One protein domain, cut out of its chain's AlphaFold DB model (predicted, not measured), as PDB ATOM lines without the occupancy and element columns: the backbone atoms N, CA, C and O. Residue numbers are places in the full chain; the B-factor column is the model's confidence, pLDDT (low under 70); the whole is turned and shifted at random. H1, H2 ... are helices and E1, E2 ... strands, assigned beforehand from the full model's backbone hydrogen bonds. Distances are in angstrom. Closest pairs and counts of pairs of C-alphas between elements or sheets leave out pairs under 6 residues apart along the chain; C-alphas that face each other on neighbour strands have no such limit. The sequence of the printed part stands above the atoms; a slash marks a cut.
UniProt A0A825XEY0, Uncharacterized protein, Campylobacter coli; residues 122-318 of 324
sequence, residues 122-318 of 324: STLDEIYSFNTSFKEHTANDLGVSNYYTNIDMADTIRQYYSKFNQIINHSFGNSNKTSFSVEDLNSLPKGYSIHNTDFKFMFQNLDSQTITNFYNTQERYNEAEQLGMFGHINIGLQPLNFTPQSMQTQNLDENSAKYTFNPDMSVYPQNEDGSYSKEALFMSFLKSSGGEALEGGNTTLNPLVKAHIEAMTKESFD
ATOM      1  N   SER A 122     -20.064  26.764  10.351       97.00
ATOM      2  CA  SER A 122     -19.134  26.622   9.217       97.00
ATOM      3  C   SER A 122     -19.607  27.355   7.958       97.00
ATOM      4  O   SER A 122     -18.779  27.843   7.198       97.00
ATOM      5  N   THR A 123     -20.921  27.507   7.752       97.12
ATOM      6  CA  THR A 123     -21.460  28.326   6.658       97.12
ATOM      7  C   THR A 123     -21.090  29.801   6.840       97.12
ATOM      8  O   THR A 123     -20.702  30.456   5.878       97.12
ATOM      9  N   LEU A 124     -21.178  30.331   8.064       98.25
ATOM     10  CA  LEU A 124     -20.817  31.723   8.358       98.25
ATOM     11  C   LEU A 124     -19.298  31.942   8.315       98.25
ATOM     12  O   LEU A 124     -18.841  32.965   7.803       98.25
ATOM     13  N   ASP A 125     -18.523  30.966   8.798       97.00
ATOM     14  CA  ASP A 125     -17.058  30.969   8.692       97.00
ATOM     15  C   ASP A 125     -16.609  31.012   7.229       97.00
ATOM     16  O   ASP A 125     -15.688  31.756   6.883       97.00
ATOM     17  N   GLU A 126     -17.287  30.262   6.360       95.56
ATOM     18  CA  GLU A 126     -17.024  30.269   4.926       95.56
ATOM     19  C   GLU A 126     -17.392  31.615   4.293       95.56
ATOM     20  O   GLU A 126     -16.586  32.160   3.546       95.56
ATOM     21  N   ILE A 127     -18.541  32.223   4.635       96.44
ATOM     22  CA  ILE A 127     -18.889  33.577   4.155       96.44
ATOM     23  C   ILE A 127     -17.783  34.563   4.547       96.44
ATOM     24  O   ILE A 127     -17.317  35.341   3.713       96.44
ATOM     25  N   TYR A 128     -17.322  34.527   5.799       95.81
ATOM     26  CA  TYR A 128     -16.250  35.406   6.261       95.81
ATOM     27  C   TYR A 128     -14.943  35.182   5.487       95.81
ATOM     28  O   TYR A 128     -14.321  36.138   5.011       95.81
ATOM     29  N   SER A 129     -14.532  33.921   5.356       93.69
ATOM     30  CA  SER A 129     -13.260  33.526   4.743       93.69
ATOM     31  C   SER A 129     -13.241  33.819   3.246       93.69
ATOM     32  O   SER A 129     -12.271  34.400   2.749       93.69
ATOM     33  N   PHE A 130     -14.336  33.509   2.547       93.19
ATOM     34  CA  PHE A 130     -14.535  33.837   1.142       93.19
ATOM     35  C   PHE A 130     -14.457  35.349   0.921       93.19
ATOM     36  O   PHE A 130     -13.647  35.803   0.122       93.19
ATOM     37  N   ASN A 131     -15.211  36.157   1.674       94.00
ATOM     38  CA  ASN A 131     -15.232  37.610   1.473       94.00
ATOM     39  C   ASN A 131     -13.910  38.295   1.834       94.00
ATOM     40  O   ASN A 131     -13.531  39.280   1.199       94.00
ATOM     41  N   THR A 132     -13.184  37.768   2.817       91.50
ATOM     42  CA  THR A 132     -11.836  38.248   3.148       91.50
ATOM     43  C   THR A 132     -10.856  37.938   2.017       91.50
ATOM     44  O   THR A 132     -10.139  38.827   1.561       91.50
ATOM     45  N   SER A 133     -10.866  36.701   1.513       90.00
ATOM     46  CA  SER A 133      -9.950  36.240   0.462       90.00
ATOM     47  C   SER A 133     -10.255  36.861  -0.902       90.00
ATOM     48  O   SER A 133      -9.349  37.286  -1.616       90.00
ATOM     49  N   PHE A 134     -11.536  36.946  -1.262       88.56
ATOM     50  CA  PHE A 134     -12.005  37.465  -2.544       88.56
ATOM     51  C   PHE A 134     -11.697  38.958  -2.707       88.56
ATOM     52  O   PHE A 134     -11.418  39.416  -3.814       88.56
ATOM     53  N   LYS A 135     -11.697  39.724  -1.606       91.06
ATOM     54  CA  LYS A 135     -11.415  41.168  -1.609       91.06
ATOM     55  C   LYS A 135      -9.976  41.522  -1.202       91.06
ATOM     56  O   LYS A 135      -9.647  42.705  -1.104       91.06
ATOM     57  N   GLU A 136      -9.114  40.523  -0.995       90.44
ATOM     58  CA  GLU A 136      -7.722  40.705  -0.555       90.44
ATOM     59  C   GLU A 136      -6.923  41.588  -1.525       90.44
ATOM     60  O   GLU A 136      -6.232  42.509  -1.100       90.44
ATOM     61  N   HIS A 137      -7.058  41.357  -2.836       89.44
ATOM     62  CA  HIS A 137      -6.357  42.151  -3.849       89.44
ATOM     63  C   HIS A 137      -6.731  43.637  -3.775       89.44
ATOM     64  O   HIS A 137      -5.845  44.481  -3.683       89.44
ATOM     65  N   THR A 138      -8.026  43.959  -3.705       89.56
ATOM     66  CA  THR A 138      -8.487  45.350  -3.578       89.56
ATOM     67  C   THR A 138      -8.034  45.991  -2.267       89.56
ATOM     68  O   THR A 138      -7.678  47.166  -2.251       89.56
ATOM     69  N   ALA A 139      -8.029  45.241  -1.161       91.75
ATOM     70  CA  ALA A 139      -7.517  45.739   0.113       91.75
ATOM     71  C   ALA A 139      -6.019  46.095   0.019       91.75
ATOM     72  O   ALA A 139      -5.621  47.194   0.414       91.75
ATOM     73  N   ASN A 140      -5.217  45.211  -0.581       93.62
ATOM     74  CA  ASN A 140      -3.782  45.415  -0.776       93.62
ATOM     75  C   ASN A 140      -3.476  46.605  -1.696       93.62
ATOM     76  O   ASN A 140      -2.616  47.419  -1.357       93.62
ATOM     77  N   ASP A 141      -4.202  46.751  -2.808       93.44
ATOM     78  CA  ASP A 141      -4.029  47.868  -3.749       93.44
ATOM     79  C   ASP A 141      -4.320  49.230  -3.096       93.44
ATOM     80  O   ASP A 141      -3.680  50.235  -3.408       93.44
ATOM     81  N   LEU A 142      -5.253  49.263  -2.140       94.25
ATOM     82  CA  LEU A 142      -5.589  50.453  -1.353       94.25
ATOM     83  C   LEU A 142      -4.708  50.635  -0.106       94.25
ATOM     84  O   LEU A 142      -4.903  51.591   0.646       94.25
ATOM     85  N   GLY A 143      -3.751  49.733   0.133       94.88
ATOM     86  CA  GLY A 143      -2.845  49.785   1.279       94.88
ATOM     87  C   GLY A 143      -3.530  49.553   2.630       94.88
ATOM     88  O   GLY A 143      -3.067  50.078   3.644       94.88
ATOM     89  N   VAL A 144      -4.634  48.798   2.664       95.31
ATOM     90  CA  VAL A 144      -5.367  48.465   3.894       95.31
ATOM     91  C   VAL A 144      -5.283  46.983   4.228       95.31
ATOM     92  O   VAL A 144      -5.219  46.136   3.348       95.31
ATOM     93  N   SER A 145      -5.329  46.657   5.522       90.94
ATOM     94  CA  SER A 145      -5.219  45.268   5.983       90.94
ATOM     95  C   SER A 145      -6.459  44.425   5.698       90.94
ATOM     96  O   SER A 145      -6.335  43.224   5.512       90.94
ATOM     97  N   ASN A 146      -7.647  45.035   5.698       92.38
ATOM     98  CA  ASN A 146      -8.921  44.343   5.519       92.38
ATOM     99  C   ASN A 146      -9.872  45.200   4.683       92.38
ATOM    100  O   ASN A 146      -9.929  46.420   4.869       92.38
ATOM    101  N   TYR A 147     -10.665  44.550   3.829       94.69
ATOM    102  CA  TYR A 147     -11.711  45.211   3.047       94.69
ATOM    103  C   TYR A 147     -12.913  45.618   3.916       94.69
ATOM    104  O   TYR A 147     -13.387  46.753   3.852       94.69
ATOM    105  N   TYR A 148     -13.361  44.702   4.780       95.81
ATOM    106  CA  TYR A 148     -14.438  44.911   5.746       95.81
ATOM    107  C   TYR A 148     -13.860  45.146   7.146       95.81
ATOM    108  O   TYR A 148     -12.939  44.450   7.571       95.81
ATOM    109  N   THR A 149     -14.412  46.108   7.882       95.25
ATOM    110  CA  THR A 149     -14.166  46.267   9.326       95.25
ATOM    111  C   THR A 149     -15.153  45.459  10.162       95.25
ATOM    112  O   THR A 149     -14.824  45.073  11.279       95.25
ATOM    113  N   ASN A 150     -16.342  45.185   9.623       96.38
ATOM    114  CA  ASN A 150     -17.323  44.270  10.196       96.38
ATOM    115  C   ASN A 150     -18.202  43.681   9.087       96.38
ATOM    116  O   ASN A 150     -18.570  44.406   8.162       96.38
ATOM    117  N   ILE A 151     -18.592  42.412   9.221       97.44
ATOM    118  CA  ILE A 151     -19.636  41.779   8.407       97.44
ATOM    119  C   ILE A 151     -20.788  41.417   9.341       97.44
ATOM    120  O   ILE A 151     -20.622  40.598  10.245       97.44
ATOM    121  N   ASP A 152     -21.953  42.028   9.135       98.31
ATOM    122  CA  ASP A 152     -23.163  41.661   9.864       98.31
ATOM    123  C   ASP A 152     -23.736  40.372   9.266       98.31
ATOM    124  O   ASP A 152     -24.461  40.381   8.267       98.31
ATOM    125  N   MET A 153     -23.348  39.238   9.855       98.31
ATOM    126  CA  MET A 153     -23.746  37.910   9.379       98.31
ATOM    127  C   MET A 153     -25.256  37.693   9.452       98.31
ATOM    128  O   MET A 153     -25.823  37.061   8.563       98.31
ATOM    129  N   ALA A 154     -25.914  38.225  10.485       98.62
ATOM    130  CA  ALA A 154     -27.354  38.082  10.629       98.62
ATOM    131  C   ALA A 154     -28.083  38.865   9.532       98.62
ATOM    132  O   ALA A 154     -28.969  38.311   8.881       98.62
ATOM    133  N   ASP A 155     -27.675  40.109   9.265       98.69
ATOM    134  CA  ASP A 155     -28.271  40.901   8.185       98.69
ATOM    135  C   ASP A 155     -27.963  40.324   6.793       98.69
ATOM    136  O   ASP A 155     -28.854  40.233   5.949       98.69
ATOM    137  N   THR A 156     -26.738  39.838   6.575       98.44
ATOM    138  CA  THR A 156     -26.347  39.167   5.325       98.44
ATOM    139  C   THR A 156     -27.238  37.946   5.062       98.44
ATOM    140  O   THR A 156     -27.842  37.829   3.994       98.44
ATOM    141  N   ILE A 157     -27.401  37.059   6.052       98.69
ATOM    142  CA  ILE A 157     -28.277  35.886   5.928       98.69
ATOM    143  C   ILE A 157     -29.747  36.291   5.776       98.69
ATOM    144  O   ILE A 157     -30.448  35.696   4.958       98.69
ATOM    145  N   ARG A 158     -30.214  37.327   6.486       98.62
ATOM    146  CA  ARG A 158     -31.579  37.865   6.353       98.62
ATOM    147  C   ARG A 158     -31.893  38.264   4.916       98.62
ATOM    148  O   ARG A 158     -32.946  37.900   4.387       98.62
ATOM    149  N   GLN A 159     -30.996  39.016   4.285       98.31
ATOM    150  CA  GLN A 159     -31.162  39.490   2.913       98.31
ATOM    151  C   GLN A 159     -31.235  38.324   1.918       98.31
ATOM    152  O   GLN A 159     -32.168  38.249   1.110       98.31
ATOM    153  N   TYR A 160     -30.313  37.364   2.021       98.50
ATOM    154  CA  TYR A 160     -30.352  36.156   1.197       98.50
ATOM    155  C   TYR A 160     -31.624  35.336   1.433       98.50
ATOM    156  O   TYR A 160     -32.295  34.949   0.476       98.50
ATOM    157  N   TYR A 161     -32.008  35.107   2.689       98.25
ATOM    158  CA  TYR A 161     -33.207  34.340   3.024       98.25
ATOM    159  C   TYR A 161     -34.489  35.018   2.519       98.25
ATOM    160  O   TYR A 161     -35.415  34.343   2.065       98.25
ATOM    161  N   SER A 162     -34.537  36.353   2.515       97.56
ATOM    162  CA  SER A 162     -35.630  37.128   1.917       97.56
ATOM    163  C   SER A 162     -35.781  36.849   0.416       97.56
ATOM    164  O   SER A 162     -36.893  36.587  -0.053       97.56
ATOM    165  N   LYS A 163     -34.677  36.831  -0.349       97.12
ATOM    166  CA  LYS A 163     -34.700  36.477  -1.782       97.12
ATOM    167  C   LYS A 163     -35.059  35.019  -2.012       97.12
ATOM    168  O   LYS A 163     -35.926  34.727  -2.834       97.12
ATOM    169  N   PHE A 164     -34.455  34.122  -1.242       97.69
ATOM    170  CA  PHE A 164     -34.771  32.703  -1.275       97.69
ATOM    171  C   PHE A 164     -36.267  32.456  -1.054       97.69
ATOM    172  O   PHE A 164     -36.902  31.778  -1.856       97.69
ATOM    173  N   ASN A 165     -36.872  33.073  -0.036       95.88
ATOM    174  CA  ASN A 165     -38.306  32.935   0.210       95.88
ATOM    175  C   ASN A 165     -39.160  33.464  -0.946       95.88
ATOM    176  O   ASN A 165     -40.183  32.859  -1.244       95.88
ATOM    177  N   GLN A 166     -38.766  34.548  -1.625       96.44
ATOM    178  CA  GLN A 166     -39.484  35.016  -2.819       96.44
ATOM    179  C   GLN A 166     -39.454  33.974  -3.947       96.44
ATOM    180  O   GLN A 166     -40.478  33.743  -4.588       96.44
ATOM    181  N   ILE A 167     -38.315  33.304  -4.148       96.62
ATOM    182  CA  ILE A 167     -38.157  32.224  -5.134       96.62
ATOM    183  C   ILE A 167     -39.015  31.009  -4.758       96.62
ATOM    184  O   ILE A 167     -39.765  30.501  -5.591       96.62
ATOM    185  N   ILE A 168     -38.967  30.567  -3.498       95.94
ATOM    186  CA  ILE A 168     -39.786  29.443  -3.019       95.94
ATOM    187  C   ILE A 168     -41.279  29.764  -3.142       95.94
ATOM    188  O   ILE A 168     -42.049  28.933  -3.627       95.94
ATOM    189  N   ASN A 169     -41.685  30.982  -2.777       94.88
ATOM    190  CA  ASN A 169     -43.074  31.419  -2.871       94.88
ATOM    191  C   ASN A 169     -43.560  31.531  -4.323       94.88
ATOM    192  O   ASN A 169     -44.744  31.316  -4.578       94.88
ATOM    193  N   HIS A 170     -42.673  31.839  -5.274       94.31
ATOM    194  CA  HIS A 170     -43.006  31.822  -6.697       94.31
ATOM    195  C   HIS A 170     -43.380  30.411  -7.176       94.31
ATOM    196  O   HIS A 170     -44.402  30.246  -7.839       94.31
ATOM    197  N   SER A 171     -42.587  29.398  -6.817       94.88
ATOM    198  CA  SER A 171     -42.787  28.022  -7.296       94.88
ATOM    199  C   SER A 171     -43.883  27.258  -6.558       94.88
ATOM    200  O   SER A 171     -44.622  26.498  -7.179       94.88
ATOM    201  N   PHE A 172     -44.011  27.448  -5.243       95.00
ATOM    202  CA  PHE A 172     -44.885  26.622  -4.399       95.00
ATOM    203  C   PHE A 172     -46.000  27.412  -3.705       95.00
ATOM    204  O   PHE A 172     -46.681  26.885  -2.822       95.00
ATOM    205  N   GLY A 173     -46.185  28.685  -4.068       89.38
ATOM    206  CA  GLY A 173     -47.020  29.613  -3.310       89.38
ATOM    207  C   GLY A 173     -46.459  29.856  -1.906       89.38
ATOM    208  O   GLY A 173     -45.408  29.334  -1.547       89.38
ATOM    209  N   ASN A 174     -47.188  30.610  -1.078       80.12
ATOM    210  CA  ASN A 174     -46.859  30.839   0.339       80.12
ATOM    211  C   ASN A 174     -47.040  29.560   1.194       80.12
ATOM    212  O   ASN A 174     -47.749  29.562   2.201       80.12
ATOM    213  N   SER A 175     -46.476  28.438   0.750       73.81
ATOM    214  CA  SER A 175     -46.485  27.164   1.447       73.81
ATOM    215  C   SER A 175     -45.416  27.168   2.539       73.81
ATOM    216  O   SER A 175     -44.283  27.595   2.333       73.81
ATOM    217  N   ASN A 176     -45.752  26.629   3.711       83.75
ATOM    218  CA  ASN A 176     -44.779  26.360   4.776       83.75
ATOM    219  C   ASN A 176     -44.016  25.054   4.495       83.75
ATOM    220  O   ASN A 176     -43.826  24.233   5.389       83.75
ATOM    221  N   LYS A 177     -43.659  24.812   3.229       91.25
ATOM    222  CA  LYS A 177     -42.986  23.586   2.805       91.25
ATOM    223  C   LYS A 177     -41.552  23.598   3.333       91.25
ATOM    224  O   LYS A 177     -40.795  24.534   3.079       91.25
ATOM    225  N   THR A 178     -41.205  22.558   4.082       92.25
ATOM    226  CA  THR A 178     -39.892  22.390   4.726       92.25
ATOM    227  C   THR A 178     -39.074  21.240   4.137       92.25
ATOM    228  O   THR A 178     -37.905  21.095   4.475       92.25
ATOM    229  N   SER A 179     -39.667  20.445   3.242       94.81
ATOM    230  CA  SER A 179     -39.033  19.307   2.569       94.81
ATOM    231  C   SER A 179     -39.401  19.281   1.080       94.81
ATOM    232  O   SER A 179     -40.555  19.550   0.719       94.81
ATOM    233  N   PHE A 180     -38.419  18.978   0.227       97.12
ATOM    234  CA  PHE A 180     -38.480  19.075  -1.233       97.12
ATOM    235  C   PHE A 180     -38.009  17.772  -1.895       97.12
ATOM    236  O   PHE A 180     -36.880  17.333  -1.672       97.12
ATOM    237  N   SER A 181     -38.858  17.153  -2.719       97.06
ATOM    238  CA  SER A 181     -38.483  15.994  -3.538       97.06
ATOM    239  C   SER A 181     -37.680  16.419  -4.772       97.06
ATOM    240  O   SER A 181     -37.631  17.598  -5.114       97.06
ATOM    241  N   VAL A 182     -37.086  15.471  -5.499       95.81
ATOM    242  CA  VAL A 182     -36.382  15.773  -6.761       95.81
ATOM    243  C   VAL A 182     -37.324  16.402  -7.799       95.81
ATOM    244  O   VAL A 182     -36.919  17.286  -8.553       95.81
ATOM    245  N   GLU A 183     -38.594  16.001  -7.820       96.31
ATOM    246  CA  GLU A 183     -39.625  16.615  -8.661       96.31
ATOM    247  C   GLU A 183     -39.868  18.078  -8.273       96.31
ATOM    248  O   GLU A 183     -39.941  18.935  -9.157       96.31
ATOM    249  N   ASP A 184     -39.909  18.384  -6.970       97.12
ATOM    250  CA  ASP A 184     -39.994  19.764  -6.486       97.12
ATOM    251  C   ASP A 184     -38.777  20.576  -6.961       97.12
ATOM    252  O   ASP A 184     -38.941  21.668  -7.507       97.12
ATOM    253  N   LEU A 185     -37.558  20.035  -6.845       96.44
ATOM    254  CA  LEU A 185     -36.338  20.709  -7.319       96.44
ATOM    255  C   LEU A 185     -36.391  21.020  -8.821       96.44
ATOM    256  O   LEU A 185     -35.963  22.087  -9.270       96.44
ATOM    257  N   ASN A 186     -36.948  20.104  -9.613       95.00
ATOM    258  CA  ASN A 186     -37.096  20.296 -11.052       95.00
ATOM    259  C   ASN A 186     -38.073  21.431 -11.394       95.00
ATOM    260  O   ASN A 186     -37.866  22.091 -12.416       95.00
ATOM    261  N   SER A 187     -39.059  21.695 -10.530       94.94
ATOM    262  CA  SER A 187     -40.048  22.773 -10.682       94.94
ATOM    263  C   SER A 187     -39.537  24.173 -10.305       94.94
ATOM    264  O   SER A 187     -40.157  25.173 -10.671       94.94
ATOM    265  N   LEU A 188     -38.403  24.264  -9.602       97.25
ATOM    266  CA  LEU A 188     -37.780  25.541  -9.252       97.25
ATOM    267  C   LEU A 188     -37.175  26.237 -10.485       97.25
ATOM    268  O   LEU A 188     -36.637  25.556 -11.376       97.25
ATOM    269  N   PRO A 189     -37.193  27.583 -10.523       97.88
ATOM    270  CA  PRO A 189     -36.566  28.349 -11.589       97.88
ATOM    271  C   PRO A 189     -35.063  28.072 -11.686       97.88
ATOM    272  O   PRO A 189     -34.393  27.809 -10.688       97.88
ATOM    273  N   LYS A 190     -34.536  28.146 -12.912       97.75
ATOM    274  CA  LYS A 190     -33.102  28.014 -13.233       97.75
ATOM    275  C   LYS A 190     -32.356  29.346 -13.139       97.75
ATOM    276  O   LYS A 190     -31.133  29.379 -13.132       97.75
ATOM    277  N   GLY A 191     -33.100  30.439 -13.005       97.94
ATOM    278  CA  GLY A 191     -32.577  31.751 -12.665       97.94
ATOM    279  C   GLY A 191     -33.677  32.799 -12.610       97.94
ATOM    280  O   GLY A 191     -34.859  32.502 -12.819       97.94
ATOM    281  N   TYR A 192     -33.288  34.033 -12.336       97.88
ATOM    282  CA  TYR A 192     -34.189  35.178 -12.260       97.88
ATOM    283  C   TYR A 192     -33.483  36.450 -12.721       97.88
ATOM    284  O   TYR A 192     -32.259  36.523 -12.716       97.88
ATOM    285  N   SER A 193     -34.252  37.455 -13.127       96.50
ATOM    286  CA  SER A 193     -33.730  38.798 -13.387       96.50
ATOM    287  C   SER A 193     -34.043  39.713 -12.221       96.50
ATOM    288  O   SER A 193     -35.127  39.639 -11.636       96.50
ATOM    289  N   ILE A 194     -33.111  40.608 -11.921       94.50
ATOM    290  CA  ILE A 194     -33.308  41.693 -10.970       94.50
ATOM    291  C   ILE A 194     -33.330  43.047 -11.667       94.50
ATOM    292  O   ILE A 194     -32.637  43.293 -12.651       94.50
ATOM    293  N   HIS A 195     -34.092  43.960 -11.089       90.31
ATOM    294  CA  HIS A 195     -33.915  45.387 -11.268       90.31
ATOM    295  C   HIS A 195     -33.400  45.973  -9.958       90.31
ATOM    296  O   HIS A 195     -33.974  45.711  -8.901       90.31
ATOM    297  N   ASN A 196     -32.321  46.748 -10.019       84.06
ATOM    298  CA  ASN A 196     -31.753  47.402  -8.850       84.06
ATOM    299  C   ASN A 196     -32.122  48.887  -8.866       84.06
ATOM    300  O   ASN A 196     -31.819  49.581  -9.837       84.06
ATOM    301  N   THR A 197     -32.763  49.365  -7.802       72.50
ATOM    302  CA  THR A 197     -33.107  50.787  -7.656       72.50
ATOM    303  C   THR A 197     -31.928  51.635  -7.179       72.50
ATOM    304  O   THR A 197     -31.964  52.853  -7.322       72.50
ATOM    305  N   ASP A 198     -30.897  51.003  -6.615       70.31
ATOM    306  CA  ASP A 198     -29.669  51.628  -6.116       70.31
ATOM    307  C   ASP A 198     -28.468  50.796  -6.594       70.31
ATOM    308  O   ASP A 198     -27.972  49.896  -5.907       70.31
ATOM    309  N   PHE A 199     -28.072  51.001  -7.855       67.81
ATOM    310  CA  PHE A 199     -27.036  50.184  -8.477       67.81
ATOM    311  C   PHE A 199     -25.663  50.468  -7.846       67.81
ATOM    312  O   PHE A 199     -24.984  51.432  -8.198       67.81
ATOM    313  N   LYS A 200     -25.225  49.569  -6.957       70.25
ATOM    314  CA  LYS A 200     -23.888  49.555  -6.350       70.25
ATOM    315  C   LYS A 200     -23.077  48.389  -6.903       70.25
ATOM    316  O   LYS A 200     -23.287  47.245  -6.509       70.25
ATOM    317  N   PHE A 201     -22.136  48.683  -7.802       66.25
ATOM    318  CA  PHE A 201     -21.301  47.667  -8.469       66.25
ATOM    319  C   PHE A 201     -20.446  46.839  -7.500       66.25
ATOM    320  O   PHE A 201     -20.152  45.687  -7.790       66.25
ATOM    321  N   MET A 202     -20.022  47.419  -6.373       76.00
ATOM    322  CA  MET A 202     -18.969  46.831  -5.531       76.00
ATOM    323  C   MET A 202     -19.396  46.437  -4.123       76.00
ATOM    324  O   MET A 202     -18.678  45.681  -3.473       76.00
ATOM    325  N   PHE A 203     -20.546  46.917  -3.654       87.69
ATOM    326  CA  PHE A 203     -21.064  46.569  -2.338       87.69
ATOM    327  C   PHE A 203     -22.586  46.528  -2.393       87.69
ATOM    328  O   PHE A 203     -23.258  47.554  -2.300       87.69
ATOM    329  N   GLN A 204     -23.106  45.338  -2.686       89.56
ATOM    330  CA  GLN A 204     -24.508  45.144  -3.023       89.56
ATOM    331  C   GLN A 204     -25.395  45.140  -1.782       89.56
ATOM    332  O   GLN A 204     -25.017  44.627  -0.733       89.56
ATOM    333  N   ASN A 205     -26.618  45.630  -1.957       93.19
ATOM    334  CA  ASN A 205     -27.718  45.477  -1.021       93.19
ATOM    335  C   ASN A 205     -28.829  44.709  -1.741       93.19
ATOM    336  O   ASN A 205     -29.359  45.182  -2.746       93.19
ATOM    337  N   LEU A 206     -29.185  43.513  -1.278       94.06
ATOM    338  CA  LEU A 206     -30.240  42.745  -1.941       94.06
ATOM    339  C   LEU A 206     -31.625  43.337  -1.659       94.06
ATOM    340  O   LEU A 206     -32.531  43.159  -2.473       94.06
ATOM    341  N   ASP A 207     -31.819  44.075  -0.566       93.25
ATOM    342  CA  ASP A 207     -33.100  44.737  -0.287       93.25
ATOM    343  C   ASP A 207     -33.409  45.861  -1.295       93.25
ATOM    344  O   ASP A 207     -34.582  46.161  -1.516       93.25
ATOM    345  N   SER A 208     -32.401  46.419  -1.985       91.88
ATOM    346  CA  SER A 208     -32.602  47.387  -3.083       91.88
ATOM    347  C   SER A 208     -32.912  46.737  -4.439       91.88
ATOM    348  O   SER A 208     -33.112  47.427  -5.443       91.88
ATOM    349  N   GLN A 209     -32.953  45.406  -4.497       92.88
ATOM    350  CA  GLN A 209     -33.198  44.652  -5.723       92.88
ATOM    351  C   GLN A 209     -34.631  44.125  -5.764       92.88
ATOM    352  O   GLN A 209     -35.129  43.540  -4.805       92.88
ATOM    353  N   THR A 210     -35.292  44.245  -6.907       94.56
ATOM    354  CA  THR A 210     -36.606  43.643  -7.156       94.56
ATOM    355  C   THR A 210     -36.464  42.547  -8.198       94.56
ATOM    356  O   THR A 210     -35.883  42.790  -9.252       94.56
ATOM    357  N   ILE A 211     -37.002  41.355  -7.931       96.12
ATOM    358  CA  ILE A 211     -37.074  40.303  -8.952       96.12
ATOM    359  C   ILE A 211     -38.106  40.727 -10.000       96.12
ATOM    360  O   ILE A 211     -39.266  40.963  -9.670       96.12
ATOM    361  N   THR A 212     -37.683  40.836 -11.256       96.00
ATOM    362  CA  THR A 212     -38.533  41.278 -12.370       96.00
ATOM    363  C   THR A 212     -39.025  40.133 -13.237       96.00
ATOM    364  O   THR A 212     -40.073  40.259 -13.866       96.00
ATOM    365  N   ASN A 213     -38.292  39.019 -13.276       97.06
ATOM    366  CA  ASN A 213     -38.668  37.855 -14.065       97.06
ATOM    367  C   ASN A 213     -38.075  36.562 -13.491       97.06
ATOM    368  O   ASN A 213     -36.986  36.584 -12.921       97.06
ATOM    369  N   PHE A 214     -38.761  35.438 -13.704       98.06
ATOM    370  CA  PHE A 214     -38.287  34.094 -13.365       98.06
ATOM    371  C   PHE A 214     -38.124  33.250 -14.631       98.06
ATOM    372  O   PHE A 214     -38.963  33.289 -15.533       98.06
ATOM    373  N   TYR A 215     -37.057  32.454 -14.687       97.94
ATOM    374  CA  TYR A 215     -36.747  31.573 -15.811       97.94
ATOM    375  C   TYR A 215     -36.917  30.117 -15.390       97.94
ATOM    376  O   TYR A 215     -36.021  29.510 -14.811       97.94
ATOM    377  N   ASN A 216     -38.086  29.544 -15.679       96.50
ATOM    378  CA  ASN A 216     -38.459  28.214 -15.179       96.50
ATOM    379  C   ASN A 216     -37.755  27.050 -15.892       96.50
ATOM    380  O   ASN A 216     -37.704  25.942 -15.364       96.50
ATOM    381  N   THR A 217     -37.181  27.285 -17.073       97.12
ATOM    382  CA  THR A 217     -36.417  26.280 -17.823       97.12
ATOM    383  C   THR A 217     -35.016  26.789 -18.136       97.12
ATOM    384  O   THR A 217     -34.792  27.995 -18.248       97.12
ATOM    385  N   GLN A 218     -34.073  25.859 -18.314       96.56
ATOM    386  CA  GLN A 218     -32.693  26.205 -18.662       96.56
ATOM    387  C   GLN A 218     -32.613  26.884 -20.033       96.56
ATOM    388  O   GLN A 218     -31.842  27.816 -20.213       96.56
ATOM    389  N   GLU A 219     -33.446  26.458 -20.985       97.94
ATOM    390  CA  GLU A 219     -33.544  27.071 -22.313       97.94
ATOM    391  C   GLU A 219     -33.900  28.559 -22.217       97.94
ATOM    392  O   GLU A 219     -33.182  29.391 -22.761       97.94
ATOM    393  N   ARG A 220     -34.933  28.916 -21.440       97.50
ATOM    394  CA  ARG A 220     -35.340  30.319 -21.252       97.50
ATOM    395  C   ARG A 220     -34.276  31.160 -20.556       97.50
ATOM    396  O   ARG A 220     -34.125  32.333 -20.884       97.50
ATOM    397  N   TYR A 221     -33.564  30.574 -19.596       97.31
ATOM    398  CA  TYR A 221     -32.440  31.240 -18.944       97.31
ATOM    399  C   TYR A 221     -31.314  31.529 -19.951       97.31
ATOM    400  O   TYR A 221     -30.869  32.669 -20.064       97.31
ATOM    401  N   ASN A 222     -30.920  30.525 -20.741       96.88
ATOM    402  CA  ASN A 222     -29.867  30.651 -21.750       96.88
ATOM    403  C   ASN A 222     -30.248  31.647 -22.860       96.88
ATOM    404  O   ASN A 222     -29.403  32.411 -23.315       96.88
ATOM    405  N   GLU A 223     -31.513  31.667 -23.293       96.31
ATOM    406  CA  GLU A 223     -32.023  32.666 -24.244       96.31
ATOM    407  C   GLU A 223     -31.854  34.090 -23.700       96.31
ATOM    408  O   GLU A 223     -31.384  34.976 -24.412       96.31
ATOM    409  N   ALA A 224     -32.209  34.321 -22.433       95.38
ATOM    410  CA  ALA A 224     -32.067  35.630 -21.806       95.38
ATOM    411  C   ALA A 224     -30.597  36.048 -21.674       95.38
ATOM    412  O   ALA A 224     -30.259  37.187 -21.993       95.38
ATOM    413  N   GLU A 225     -29.723  35.125 -21.271       94.88
ATOM    414  CA  GLU A 225     -28.277  35.349 -21.216       94.88
ATOM    415  C   GLU A 225     -27.722  35.763 -22.588       94.88
ATOM    416  O   GLU A 225     -27.067  36.800 -22.708       94.88
ATOM    417  N   GLN A 226     -28.066  35.018 -23.645       94.88
ATOM    418  CA  GLN A 226     -27.654  35.329 -25.016       94.88
ATOM    419  C   GLN A 226     -28.180  36.687 -25.487       94.88
ATOM    420  O   GLN A 226     -27.438  37.449 -26.104       94.88
ATOM    421  N   LEU A 227     -29.436  37.025 -25.183       91.50
ATOM    422  CA  LEU A 227     -30.001  38.338 -25.505       91.50
ATOM    423  C   LEU A 227     -29.272  39.471 -24.775       91.50
ATOM    424  O   LEU A 227     -29.004  40.505 -25.384       91.50
ATOM    425  N   GLY A 228     -28.918  39.271 -23.502       89.75
ATOM    426  CA  GLY A 228     -28.100  40.210 -22.736       89.75
ATOM    427  C   GLY A 228     -26.738  40.448 -23.385       89.75
ATOM    428  O   GLY A 228     -26.339  41.594 -23.604       89.75
ATOM    429  N   MET A 229     -26.067  39.360 -23.775       88.88
ATOM    430  CA  MET A 229     -24.772  39.399 -24.453       88.88
ATOM    431  C   MET A 229     -24.842  40.089 -25.822       88.88
ATOM    432  O   MET A 229     -24.067  41.008 -26.075       88.88
ATOM    433  N   PHE A 230     -25.765  39.679 -26.700       90.00
ATOM    434  CA  PHE A 230     -25.887  40.233 -28.056       90.00
ATOM    435  C   PHE A 230     -26.411  41.668 -28.071       90.00
ATOM    436  O   PHE A 230     -26.014  42.464 -28.919       90.00
ATOM    437  N   GLY A 231     -27.313  42.002 -27.149       83.00
ATOM    438  CA  GLY A 231     -27.863  43.345 -27.019       83.00
ATOM    439  C   GLY A 231     -26.942  44.318 -26.287       83.00
ATOM    440  O   GLY A 231     -27.255  45.504 -26.250       83.00
ATOM    441  N   HIS A 232     -25.842  43.839 -25.691       84.12
ATOM    442  CA  HIS A 232     -25.002  44.606 -24.767       84.12
ATOM    443  C   HIS A 232     -25.821  45.277 -23.647       84.12
ATOM    444  O   HIS A 232     -25.550  46.408 -23.246       84.12
ATOM    445  N   ILE A 233     -26.843  44.573 -23.148       85.31
ATOM    446  CA  ILE A 233     -27.738  45.051 -22.091       85.31
ATOM    447  C   ILE A 233     -27.540  44.234 -20.814       85.31
ATOM    448  O   ILE A 233     -27.525  43.004 -20.831       85.31
ATOM    449  N   ASN A 234     -27.431  44.920 -19.675       84.62
ATOM    450  CA  ASN A 234     -27.471  44.261 -18.376       84.62
ATOM    451  C   ASN A 234     -28.934  43.975 -18.006       84.62
ATOM    452  O   ASN A 234     -29.679  44.879 -17.638       84.62
ATOM    453  N   ILE A 235     -29.336  42.709 -18.111       88.25
ATOM    454  CA  ILE A 235     -30.683  42.239 -17.751       88.25
ATOM    455  C   ILE A 235     -30.794  41.786 -16.284       88.25
ATOM    456  O   ILE A 235     -31.794  41.174 -15.900       88.25
ATOM    457  N   GLY A 236     -29.758  42.035 -15.476       90.94
ATOM    458  CA  GLY A 236     -29.705  41.659 -14.066       90.94
ATOM    459  C   GLY A 236     -29.878  40.158 -13.845       90.94
ATOM    460  O   GLY A 236     -30.531  39.768 -12.883       90.94
ATOM    461  N   LEU A 237     -29.379  39.321 -14.757       94.75
ATOM    462  CA  LEU A 237     -29.595  37.877 -14.712       94.75
ATOM    463  C   LEU A 237     -28.817  37.243 -13.550       94.75
ATOM    464  O   LEU A 237     -27.629  37.507 -13.385       94.75
ATOM    465  N   GLN A 238     -29.495  36.415 -12.761       95.31
ATOM    466  CA  GLN A 238     -28.955  35.684 -11.618       95.31
ATOM    467  C   GLN A 238     -29.217  34.181 -11.805       95.31
ATOM    468  O   GLN A 238     -30.384  33.790 -11.964       95.31
ATOM    469  N   PRO A 239     -28.179  33.328 -11.797       96.38
ATOM    470  CA  PRO A 239     -28.347  31.886 -11.922       96.38
ATOM    471  C   PRO A 239     -28.897  31.277 -10.632       96.38
ATOM    472  O   PRO A 239     -28.618  31.744  -9.528       96.38
ATOM    473  N   LEU A 240     -29.640  30.182 -10.767       97.38
ATOM    474  CA  LEU A 240     -30.059  29.340  -9.651       97.38
ATOM    475  C   LEU A 240     -29.646  27.898  -9.915       97.38
ATOM    476  O   LEU A 240     -29.860  27.359 -11.000       97.38
ATOM    477  N   ASN A 241     -29.088  27.248  -8.897       95.12
ATOM    478  CA  ASN A 241     -28.741  25.835  -8.960       95.12
ATOM    479  C   ASN A 241     -29.319  25.115  -7.744       95.12
ATOM    480  O   ASN A 241     -28.810  25.261  -6.637       95.12
ATOM    481  N   PHE A 242     -30.382  24.344  -7.967       95.94
ATOM    482  CA  PHE A 242     -31.054  23.512  -6.963       95.94
ATOM    483  C   PHE A 242     -30.925  22.020  -7.288       95.94
ATOM    484  O   PHE A 242     -31.811  21.225  -6.984       95.94
ATOM    485  N   THR A 243     -29.859  21.625  -7.982       94.88
ATOM    486  CA  THR A 243     -29.644  20.215  -8.314       94.88
ATOM    487  C   THR A 243     -29.259  19.415  -7.063       94.88
ATOM    488  O   THR A 243     -28.615  19.946  -6.161       94.88
ATOM    489  N   PRO A 244     -29.567  18.108  -7.001       95.00
ATOM    490  CA  PRO A 244     -29.011  17.219  -5.977       95.00
ATOM    491  C   PRO A 244     -27.497  17.382  -5.799       95.00
ATOM    492  O   PRO A 244     -26.998  17.473  -4.682       95.00
ATOM    493  N   GLN A 245     -26.772  17.524  -6.913       92.25
ATOM    494  CA  GLN A 245     -25.326  17.715  -6.913       92.25
ATOM    495  C   GLN A 245     -24.900  18.970  -6.141       92.25
ATOM    496  O   GLN A 245     -23.947  18.906  -5.366       92.25
ATOM    497  N   SER A 246     -25.580  20.110  -6.315       90.06
ATOM    498  CA  SER A 246     -25.211  21.341  -5.606       90.06
ATOM    499  C   SER A 246     -25.440  21.248  -4.098       90.06
ATOM    500  O   SER A 246     -24.716  21.908  -3.359       90.06
ATOM    501  N   MET A 247     -26.371  20.395  -3.659       92.62
ATOM    502  CA  MET A 247     -26.674  20.140  -2.246       92.62
ATOM    503  C   MET A 247     -25.846  19.019  -1.609       92.62
ATOM    504  O   MET A 247     -25.869  18.873  -0.395       92.62
ATOM    505  N   GLN A 248     -25.124  18.219  -2.394       87.38
ATOM    506  CA  GLN A 248     -24.328  17.095  -1.882       87.38
ATOM    507  C   GLN A 248     -22.822  17.310  -2.011       87.38
ATOM    508  O   GLN A 248     -22.041  16.535  -1.463       87.38
ATOM    509  N   THR A 249     -22.395  18.329  -2.759       80.06
ATOM    510  CA  THR A 249     -20.978  18.517  -3.075       80.06
ATOM    511  C   THR A 249     -20.402  19.814  -2.548       80.06
ATOM    512  O   THR A 249     -20.962  20.904  -2.706       80.06
ATOM    513  N   GLN A 250     -19.200  19.663  -2.008       76.50
ATOM    514  CA  GLN A 250     -18.264  20.726  -1.708       76.50
ATOM    515  C   GLN A 250     -17.107  20.637  -2.709       76.50
ATOM    516  O   GLN A 250     -16.671  19.544  -3.076       76.50
ATOM    517  N   ASN A 251     -16.633  21.779  -3.195       72.19
ATOM    518  CA  ASN A 251     -15.433  21.842  -4.011       72.19
ATOM    519  C   ASN A 251     -14.199  21.717  -3.102       72.19
ATOM    520  O   ASN A 251     -13.988  22.553  -2.238       72.19
ATOM    521  N   LEU A 252     -13.400  20.664  -3.256       69.69
ATOM    522  CA  LEU A 252     -12.238  20.419  -2.392       69.69
ATOM    523  C   LEU A 252     -10.913  20.897  -3.012       69.69
ATOM    524  O   LEU A 252      -9.856  20.664  -2.435       69.69
ATOM    525  N   ASP A 253     -10.948  21.544  -4.182       72.31
ATOM    526  CA  ASP A 253      -9.753  22.132  -4.792       72.31
ATOM    527  C   ASP A 253      -9.443  23.497  -4.163       72.31
ATOM    528  O   ASP A 253     -10.135  24.490  -4.416       72.31
ATOM    529  N   GLU A 254      -8.360  23.539  -3.382       65.81
ATOM    530  CA  GLU A 254      -7.861  24.716  -2.662       65.81
ATOM    531  C   GLU A 254      -7.681  25.955  -3.558       65.81
ATOM    532  O   GLU A 254      -7.973  27.071  -3.126       65.81
ATOM    533  N   ASN A 255      -7.257  25.792  -4.819       67.31
ATOM    534  CA  ASN A 255      -7.035  26.935  -5.716       67.31
ATOM    535  C   ASN A 255      -8.350  27.565  -6.183       67.31
ATOM    536  O   ASN A 255      -8.437  28.778  -6.379       67.31
ATOM    537  N   SER A 256      -9.379  26.738  -6.361       66.19
ATOM    538  CA  SER A 256     -10.711  27.187  -6.764       66.19
ATOM    539  C   SER A 256     -11.535  27.721  -5.587       66.19
ATOM    540  O   SER A 256     -12.330  28.645  -5.769       66.19
ATOM    541  N   ALA A 257     -11.291  27.207  -4.374       63.16
ATOM    542  CA  ALA A 257     -11.967  27.617  -3.147       63.16
ATOM    543  C   ALA A 257     -11.727  29.097  -2.800       63.16
ATOM    544  O   ALA A 257     -12.633  29.761  -2.309       63.16
ATOM    545  N   LYS A 258     -10.555  29.668  -3.135       70.75
ATOM    546  CA  LYS A 258     -10.266  31.095  -2.867       70.75
ATOM    547  C   LYS A 258     -11.259  32.053  -3.545       70.75
ATOM    548  O   LYS A 258     -11.549  33.119  -3.008       70.75
ATOM    549  N   TYR A 259     -11.757  31.687  -4.725       77.00
ATOM    550  CA  TYR A 259     -12.606  32.546  -5.561       77.00
ATOM    551  C   TYR A 259     -14.041  32.036  -5.691       77.00
ATOM    552  O   TYR A 259     -14.823  32.602  -6.448       77.00
ATOM    553  N   THR A 260     -14.391  30.970  -4.973       85.94
ATOM    554  CA  THR A 260     -15.712  30.353  -5.043       85.94
ATOM    555  C   THR A 260     -16.204  30.077  -3.638       85.94
ATOM    556  O   THR A 260     -15.635  29.237  -2.951       85.94
ATOM    557  N   PHE A 261     -17.290  30.738  -3.241       91.50
ATOM    558  CA  PHE A 261     -17.975  30.433  -1.991       91.50
ATOM    559  C   PHE A 261     -18.406  28.962  -1.952       91.50
ATOM    560  O   PHE A 261     -19.094  28.471  -2.855       91.50
ATOM    561  N   ASN A 262     -17.978  28.251  -0.912       91.12
ATOM    562  CA  ASN A 262     -18.004  26.799  -0.899       91.12
ATOM    563  C   ASN A 262     -18.356  26.226   0.487       91.12
ATOM    564  O   ASN A 262     -17.507  25.638   1.167       91.12
ATOM    565  N   PRO A 263     -19.622  26.375   0.915       92.94
ATOM    566  CA  PRO A 263     -20.054  25.930   2.231       92.94
ATOM    567  C   PRO A 263     -19.976  24.404   2.355       92.94
ATOM    568  O   PRO A 263     -20.198  23.669   1.388       92.94
ATOM    569  N   ASP A 264     -19.702  23.929   3.569       93.19
ATOM    570  CA  ASP A 264     -19.798  22.511   3.904       93.19
ATOM    571  C   ASP A 264     -21.267  22.067   3.854       93.19
ATOM    572  O   ASP A 264     -22.088  22.477   4.674       93.19
ATOM    573  N   MET A 265     -21.595  21.236   2.864       93.00
ATOM    574  CA  MET A 265     -22.943  20.700   2.673       93.00
ATOM    575  C   MET A 265     -23.216  19.450   3.518       93.00
ATOM    576  O   MET A 265     -24.370  19.049   3.649       93.00
ATOM    577  N   SER A 266     -22.190  18.825   4.106       93.44
ATOM    578  CA  SER A 266     -22.343  17.574   4.864       93.44
ATOM    579  C   SER A 266     -23.162  17.747   6.147       93.44
ATOM    580  O   SER A 266     -23.811  16.805   6.600       93.44
ATOM    581  N   VAL A 267     -23.206  18.972   6.680       95.31
ATOM    582  CA  VAL A 267     -24.040  19.363   7.826       95.31
ATOM    583  C   VAL A 267     -25.514  19.584   7.450       95.31
ATOM    584  O   VAL A 267     -26.337  19.849   8.313       95.31
ATOM    585  N   TYR A 268     -25.890  19.434   6.177       95.50
ATOM    586  CA  TYR A 268     -27.281  19.500   5.720       95.50
ATOM    587  C   TYR A 268     -27.653  18.215   4.963       95.50
ATOM    588  O   TYR A 268     -27.864  18.248   3.747       95.50
ATOM    589  N   PRO A 269     -27.692  17.059   5.653       93.25
ATOM    590  CA  PRO A 269     -27.887  15.774   5.001       93.25
ATOM    591  C   PRO A 269     -29.266  15.668   4.345       93.25
ATOM    592  O   PRO A 269     -30.251  16.264   4.784       93.25
ATOM    593  N   GLN A 270     -29.333  14.848   3.299       94.56
ATOM    594  CA  GLN A 270     -30.595  14.433   2.699       94.56
ATOM    595  C   GLN A 270     -31.441  13.676   3.736       94.56
ATOM    596  O   GLN A 270     -30.911  12.902   4.536       94.56
ATOM    597  N   ASN A 271     -32.758  13.885   3.710       93.88
ATOM    598  CA  ASN A 271     -33.688  13.163   4.572       93.88
ATOM    599  C   ASN A 271     -33.721  11.671   4.204       93.88
ATOM    600  O   ASN A 271     -33.422  11.287   3.071       93.88
ATOM    601  N   GLU A 272     -34.154  10.825   5.142       94.62
ATOM    602  CA  GLU A 272     -34.233   9.366   4.945       94.62
ATOM    603  C   GLU A 272     -35.116   8.956   3.753       94.62
ATOM    604  O   GLU A 272     -34.866   7.936   3.112       94.62
ATOM    605  N   ASP A 273     -36.132   9.759   3.428       93.56
ATOM    606  CA  ASP A 273     -37.043   9.547   2.298       93.56
ATOM    607  C   ASP A 273     -36.482  10.038   0.947       93.56
ATOM    608  O   ASP A 273     -37.170   9.978  -0.073       93.56
ATOM    609  N   GLY A 274     -35.240  10.529   0.923       94.50
ATOM    610  CA  GLY A 274     -34.592  11.081  -0.263       94.50
ATOM    611  C   GLY A 274     -34.986  12.527  -0.586       94.50
ATOM    612  O   GLY A 274     -34.531  13.071  -1.596       94.50
ATOM    613  N   SER A 275     -35.804  13.180   0.240       96.44
ATOM    614  CA  SER A 275     -36.093  14.610   0.104       96.44
ATOM    615  C   SER A 275     -34.978  15.484   0.693       96.44
ATOM    616  O   SER A 275     -34.133  15.026   1.461       96.44
ATOM    617  N   TYR A 276     -34.976  16.767   0.342       97.12
ATOM    618  CA  TYR A 276     -34.040  17.771   0.852       97.12
ATOM    619  C   TYR A 276     -34.760  18.734   1.784       97.12
ATOM    620  O   TYR A 276     -35.896  19.126   1.514       97.12
ATOM    621  N   SER A 277     -34.102  19.133   2.869       96.38
ATOM    622  CA  SER A 277     -34.636  20.148   3.776       96.38
ATOM    623  C   SER A 277     -34.622  21.545   3.141       96.38
ATOM    624  O   SER A 277     -33.917  21.812   2.160       96.38
ATOM    625  N   LYS A 278     -35.397  22.470   3.716       96.50
ATOM    626  CA  LYS A 278     -35.391  23.881   3.306       96.50
ATOM    627  C   LYS A 278     -34.022  24.530   3.532       96.50
ATOM    628  O   LYS A 278     -33.630  25.394   2.754       96.50
ATOM    629  N   GLU A 279     -33.297  24.096   4.554       97.25
ATOM    630  CA  GLU A 279     -31.942  24.528   4.885       97.25
ATOM    631  C   GLU A 279     -30.947  24.098   3.804       97.25
ATOM    632  O   GLU A 279     -30.223  24.946   3.285       97.25
ATOM    633  N   ALA A 280     -30.969  22.828   3.378       96.75
ATOM    634  CA  ALA A 280     -30.124  22.341   2.283       96.75
ATOM    635  C   ALA A 280     -30.393  23.117   0.982       96.75
ATOM    636  O   ALA A 280     -29.468  23.535   0.279       96.75
ATOM    637  N   LEU A 281     -31.671  23.383   0.698       97.06
ATOM    638  CA  LEU A 281     -32.080  24.162  -0.465       97.06
ATOM    639  C   LEU A 281     -31.621  25.627  -0.376       97.06
ATOM    640  O   LEU A 281     -31.168  26.192  -1.374       97.06
ATOM    641  N   PHE A 282     -31.683  26.232   0.813       97.88
ATOM    642  CA  PHE A 282     -31.175  27.581   1.064       97.88
ATOM    643  C   PHE A 282     -29.652  27.666   0.907       97.88
ATOM    644  O   PHE A 282     -29.159  28.620   0.308       97.88
ATOM    645  N   MET A 283     -28.899  26.659   1.358       97.00
ATOM    646  CA  MET A 283     -27.451  26.595   1.122       97.00
ATOM    647  C   MET A 283     -27.117  26.503  -0.365       97.00
ATOM    648  O   MET A 283     -26.210  27.182  -0.844       97.00
ATOM    649  N   SER A 284     -27.888  25.717  -1.120       95.69
ATOM    650  CA  SER A 284     -27.756  25.642  -2.576       95.69
ATOM    651  C   SER A 284     -28.009  26.997  -3.244       95.69
ATOM    652  O   SER A 284     -27.270  27.389  -4.149       95.69
ATOM    653  N   PHE A 285     -29.013  27.738  -2.761       97.44
ATOM    654  CA  PHE A 285     -29.271  29.112  -3.188       97.44
ATOM    655  C   PHE A 285     -28.078  30.029  -2.881       97.44
ATOM    656  O   PHE A 285     -27.548  30.634  -3.811       97.44
ATOM    657  N   LEU A 286     -27.595  30.065  -1.633       96.56
ATOM    658  CA  LEU A 286     -26.420  30.856  -1.237       96.56
ATOM    659  C   LEU A 286     -25.203  30.555  -2.121       96.56
ATOM    660  O   LEU A 286     -24.540  31.480  -2.588       96.56
ATOM    661  N   LYS A 287     -24.956  29.270  -2.402       93.38
ATOM    662  CA  LYS A 287     -23.880  28.811  -3.284       93.38
ATOM    663  C   LYS A 287     -24.035  29.350  -4.706       93.38
ATOM    664  O   LYS A 287     -23.066  29.831  -5.282       93.38
ATOM    665  N   SER A 288     -25.249  29.327  -5.262       93.56
ATOM    666  CA  SER A 288     -25.519  29.914  -6.584       93.56
ATOM    667  C   SER A 288     -25.447  31.445  -6.608       93.56
ATOM    668  O   SER A 288     -25.126  32.015  -7.645       93.56
ATOM    669  N   SER A 289     -25.698  32.104  -5.474       92.38
ATOM    670  CA  SER A 289     -25.625  33.563  -5.327       92.38
ATOM    671  C   SER A 289     -24.246  34.086  -4.905       92.38
ATOM    672  O   SER A 289     -24.087  35.292  -4.734       92.38
ATOM    673  N   GLY A 290     -23.262  33.204  -4.705       90.38
ATOM    674  CA  GLY A 290     -21.863  33.568  -4.468       90.38
ATOM    675  C   GLY A 290     -21.483  33.929  -3.029       90.38
ATOM    676  O   GLY A 290     -20.312  34.189  -2.799       90.38
ATOM    677  N   GLY A 291     -22.410  33.930  -2.064       92.69
ATOM    678  CA  GLY A 291     -22.094  34.126  -0.636       92.69
ATOM    679  C   GLY A 291     -21.334  35.418  -0.285       92.69
ATOM    680  O   GLY A 291     -20.572  35.441   0.683       92.69
ATOM    681  N   GLU A 292     -21.501  36.486  -1.065       94.06
ATOM    682  CA  GLU A 292     -20.875  37.784  -0.801       94.06
ATOM    683  C   GLU A 292     -21.455  38.463   0.453       94.06
ATOM    684  O   GLU A 292     -22.631  38.328   0.789       94.06
ATOM    685  N   ALA A 293     -20.621  39.231   1.149       95.62
ATOM    686  CA  ALA A 293     -21.040  40.088   2.246       95.62
ATOM    687  C   ALA A 293     -21.821  41.286   1.695       95.62
ATOM    688  O   ALA A 293     -21.400  41.927   0.726       95.62
ATOM    689  N   LEU A 294     -22.942  41.605   2.340       95.62
ATOM    690  CA  LEU A 294     -23.914  42.570   1.833       95.62
ATOM    691  C   LEU A 294     -23.911  43.872   2.639       95.62
ATOM    692  O   LEU A 294     -23.638  43.896   3.843       95.62
ATOM    693  N   GLU A 295     -24.240  44.965   1.959       94.56
ATOM    694  CA  GLU A 295     -24.531  46.249   2.583       94.56
ATOM    695  C   GLU A 295     -25.850  46.161   3.350       94.56
ATOM    696  O   GLU A 295     -26.876  45.753   2.805       94.56
ATOM    697  N   GLY A 296     -25.825  46.576   4.613       93.38
ATOM    698  CA  GLY A 296     -26.969  46.511   5.512       93.38
ATOM    699  C   GLY A 296     -26.536  46.207   6.942       93.38
ATOM    700  O   GLY A 296     -25.357  45.955   7.212       93.38
ATOM    701  N   GLY A 297     -27.490  46.295   7.871       95.25
ATOM    702  CA  GLY A 297     -27.244  46.091   9.299       95.25
ATOM    703  C   GLY A 297     -26.052  46.904   9.808       95.25
ATOM    704  O   GLY A 297     -25.966  48.115   9.595       95.25
ATOM    705  N   ASN A 298     -25.118  46.219  10.465       96.50
ATOM    706  CA  ASN A 298     -23.865  46.784  10.958       96.50
ATOM    707  C   ASN A 298     -22.650  46.446  10.073       96.50
ATOM    708  O   ASN A 298     -21.510  46.607  10.528       96.50
ATOM    709  N   THR A 299     -22.837  45.953   8.843       96.75
ATOM    710  CA  THR A 299     -21.711  45.690   7.936       96.75
ATOM    711  C   THR A 299     -21.012  47.008   7.622       96.75
ATOM    712  O   THR A 299     -21.637  47.986   7.214       96.75
ATOM    713  N   THR A 300     -19.698  47.047   7.815       95.81
ATOM    714  CA  THR A 300     -18.895  48.250   7.588       95.81
ATOM    715  C   THR A 300     -17.667  47.925   6.759       95.81
ATOM    716  O   THR A 300     -16.964  46.942   6.995       95.81
ATOM    717  N   LEU A 301     -17.417  48.780   5.773       95.50
ATOM    718  CA  LEU A 301     -16.204  48.768   4.969       95.50
ATOM    719  C   LEU A 301     -15.090  49.519   5.689       95.50
ATOM    720  O   LEU A 301     -15.345  50.470   6.434       95.50
ATOM    721  N   ASN A 302     -13.849  49.166   5.369       96.06
ATOM    722  CA  ASN A 302     -12.720  50.027   5.682       96.06
ATOM    723  C   ASN A 302     -12.963  51.441   5.106       96.06
ATOM    724  O   ASN A 302     -13.387  51.552   3.953       96.06
ATOM    725  N   PRO A 303     -12.689  52.527   5.854       95.12
ATOM    726  CA  PRO A 303     -12.927  53.889   5.378       95.12
ATOM    727  C   PRO A 303     -12.298  54.214   4.016       95.12
ATOM    728  O   PRO A 303     -12.929  54.900   3.213       95.12
ATOM    729  N   LEU A 304     -11.095  53.703   3.724       94.81
ATOM    730  CA  LEU A 304     -10.440  53.921   2.427       94.81
ATOM    731  C   LEU A 304     -11.121  53.139   1.299       94.81
ATOM    732  O   LEU A 304     -11.308  53.673   0.210       94.81
ATOM    733  N   VAL A 305     -11.564  51.909   1.576       94.12
ATOM    734  CA  VAL A 305     -12.360  51.101   0.638       94.12
ATOM    735  C   VAL A 305     -13.687  51.784   0.341       94.12
ATOM    736  O   VAL A 305     -14.064  51.917  -0.820       94.12
ATOM    737  N   LYS A 306     -14.376  52.275   1.376       92.50
ATOM    738  CA  LYS A 306     -15.626  53.019   1.222       92.50
ATOM    739  C   LYS A 306     -15.435  54.242   0.324       92.50
ATOM    740  O   LYS A 306     -16.167  54.391  -0.649       92.50
ATOM    741  N   ALA A 307     -14.424  55.064   0.607       91.75
ATOM    742  CA  ALA A 307     -14.114  56.242  -0.199       91.75
ATOM    743  C   ALA A 307     -13.783  55.877  -1.659       91.75
ATOM    744  O   ALA A 307     -14.220  56.563  -2.581       91.75
ATOM    745  N   HIS A 308     -13.055  54.779  -1.878       90.00
ATOM    746  CA  HIS A 308     -12.735  54.278  -3.214       90.00
ATOM    747  C   HIS A 308     -13.988  53.842  -3.994       90.00
ATOM    748  O   HIS A 308     -14.165  54.249  -5.142       90.00
ATOM    749  N   ILE A 309     -14.894  53.077  -3.371       88.31
ATOM    750  CA  ILE A 309     -16.166  52.664  -3.989       88.31
ATOM    751  C   ILE A 309     -17.037  53.880  -4.315       88.31
ATOM    752  O   ILE A 309     -17.598  53.949  -5.409       88.31
ATOM    753  N   GLU A 310     -17.136  54.848  -3.401       87.19
ATOM    754  CA  GLU A 310     -17.897  56.085  -3.614       87.19
ATOM    755  C   GLU A 310     -17.331  56.896  -4.791       87.19
ATOM    756  O   GLU A 310     -18.097  57.369  -5.634       87.19
ATOM    757  N   ALA A 311     -16.001  56.999  -4.902       86.44
ATOM    758  CA  ALA A 311     -15.335  57.676  -6.014       86.44
ATOM    759  C   ALA A 311     -15.611  56.991  -7.363       86.44
ATOM    760  O   ALA A 311     -16.057  57.652  -8.299       86.44
ATOM    761  N   MET A 312     -15.436  55.669  -7.455       82.88
ATOM    762  CA  MET A 312     -15.708  54.924  -8.693       82.88
ATOM    763  C   MET A 312     -17.182  54.954  -9.090       82.88
ATOM    764  O   MET A 312     -17.505  55.031 -10.275       82.88
ATOM    765  N   THR A 313     -18.085  54.902  -8.109       78.56
ATOM    766  CA  THR A 313     -19.524  55.023  -8.363       78.56
ATOM    767  C   THR A 313     -19.812  56.390  -8.975       78.56
ATOM    768  O   THR A 313     -20.457  56.467 -10.017       78.56
ATOM    769  N   LYS A 314     -19.260  57.469  -8.407       77.31
ATOM    770  CA  LYS A 314     -19.414  58.817  -8.959       77.31
ATOM    771  C   LYS A 314     -18.869  58.931 -10.384       77.31
ATOM    772  O   LYS A 314     -19.591  59.401 -11.255       77.31
ATOM    773  N   GLU A 315     -17.650  58.461 -10.647       69.31
ATOM    774  CA  GLU A 315     -17.051  58.504 -11.992       69.31
ATOM    775  C   GLU A 315     -17.854  57.702 -13.029       69.31
ATOM    776  O   GLU A 315     -17.964  58.118 -14.182       69.31
ATOM    777  N   SER A 316     -18.478  56.596 -12.611       63.72
ATOM    778  CA  SER A 316     -19.314  55.760 -13.483       63.72
ATOM    779  C   SER A 316     -20.636  56.427 -13.886       63.72
ATOM    780  O   SER A 316     -21.172  56.112 -14.947       63.72
ATOM    781  N   PHE A 317     -21.168  57.347 -13.068       59.88
ATOM    782  CA  PHE A 317     -22.440  58.038 -13.328       59.88
ATOM    783  C   PHE A 317     -22.277  59.487 -13.817       59.88
ATOM    784  O   PHE A 317     -23.183  59.990 -14.480       59.88
ATOM    785  N   ASP A 318     -21.147  60.152 -13.544       54.84
ATOM    786  CA  ASP A 318     -20.952  61.563 -13.912       54.84
ATOM    787  C   ASP A 318     -20.579  61.785 -15.380       54.84
ATOM    788  O   ASP A 318     -20.644  62.930 -15.815       54.84
TER     789      ASP A 318
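Overview. This is residues 122 to 318 of the 324 residues of an uncharacterized protein of Campylobacter coli (UniProt A0A825XEY0). A small three-stranded sheet of E3, E2 and E4 has H5 packed along one face, and next to this unit the long helix H3 is crossed by H8, on which the short H6 packs. H1, H2 and H9 lie toward one end of the longest axis, with the last helix, H9, set far from the sheet, while the long loop of residues 258 to 277 reaches the opposite end at Glu 272. The printed part has 197 residues with nine named helices and four named strands, in the order H1 H2 E1 H3 H4 E2 E3 H5 E4 H6 H7 H8 H9, and its class is mostly helix. The sheet has the order E3, E2, E4 and is antiparallel. The whole is compact, with a radius of gyration of the C-alphas of 17.7 A and spans of 52 by 39 by 31 A.

Arrangement. H1, residues 122 to 134, and H2, residues 136 to 141, meet only through their link. E1, residues 148 to 150, pairs with no named strand, but it forms a short antiparallel pairing with residues 300 to 301. H3, residues 153 to 172, is close to but not clearly touching H1, the closest C-alphas being those of Leu 124 and Met 153 at 6.9 A. H4, residues 182 to 187, is close to but not clearly touching H3, with the C-alphas of Ser 171 and Ser 187 closest at 6.8 A. E2, residues 191 to 196, and E3, residues 209 to 215, form an antiparallel hairpin, with N 193 and O 213 at 2.9 A and N 210 and O 195 at 2.8 A, within hydrogen-bond range. H3 only grazes the sheet, with its residues 163 to 171. H5, residues 218 to 231, and E4, residues 237 to 239, follow. E4 is the antiparallel neighbour of E2, with N 238 and O 192 at 2.8 A. E3, H5 and E4 form a split strand-helix-strand unit, two strands running the same way with E2 between them, and its crossover is right-handed. H5 makes two layers with the sheet, a helix on one face of it; its height over the sheet is 10.2 A, it lies over E2 and E4, and it runs along the strands, at 16 degrees to E2 on the local plane. H6, residues 244 to 248, touches H8, residues 278 to 288, with the C-alphas of Met 247 and Ser 284 closest at 5.6 A. H7, residues 254 to 257, is close to but not clearly touching H1, with the C-alphas of Phe 130 and Ala 257 closest at 8.0 A. H8 touches residues 160 to 164 of H3, about perpendicular at 75 degrees, with the C-alphas of Phe 164 and Phe 282 closest at 6.7 A. H9, residues 303 to 318, is close to but not clearly touching H2, about perpendicular at 78 degrees, with the C-alphas of Ala 139 and Val 305 closest at 7.2 A. Every O i to N i+4 pair is within hydrogen-bond range in H1, H2, H3, H4, H5, H6, H8 and H9; H7 is too short for such a pair, and its one O i to N i+3 pair is not within range.

Along the chain. H1 begins at C-alpha 122 at (-19.134, 26.622, 9.217) and is 17.5 A long. H3, the longest helix by residues, is 27.6 A long and ends at C-alpha 172 at (-44.885, 26.622, -4.399). E2 measures 16.1 A and E3 16.9 A. H5 is 19.7 A long, H8 15.2 A and H9 22.3 A, H9 ending at C-alpha 318 at (-20.952, 61.563, -13.912).

Size, cuts and confidence. The two C-alphas farthest apart are those of Glu 272 and Asp 318, 57.1 A. The printed part has no cut. The long links are E2 to E3, H7 to H8 and H8 to H9. The mean pLDDT of the printed part is 91.1; residues 199, 201, 252, 254 to 257 and 315 to 318 of this model are under 70.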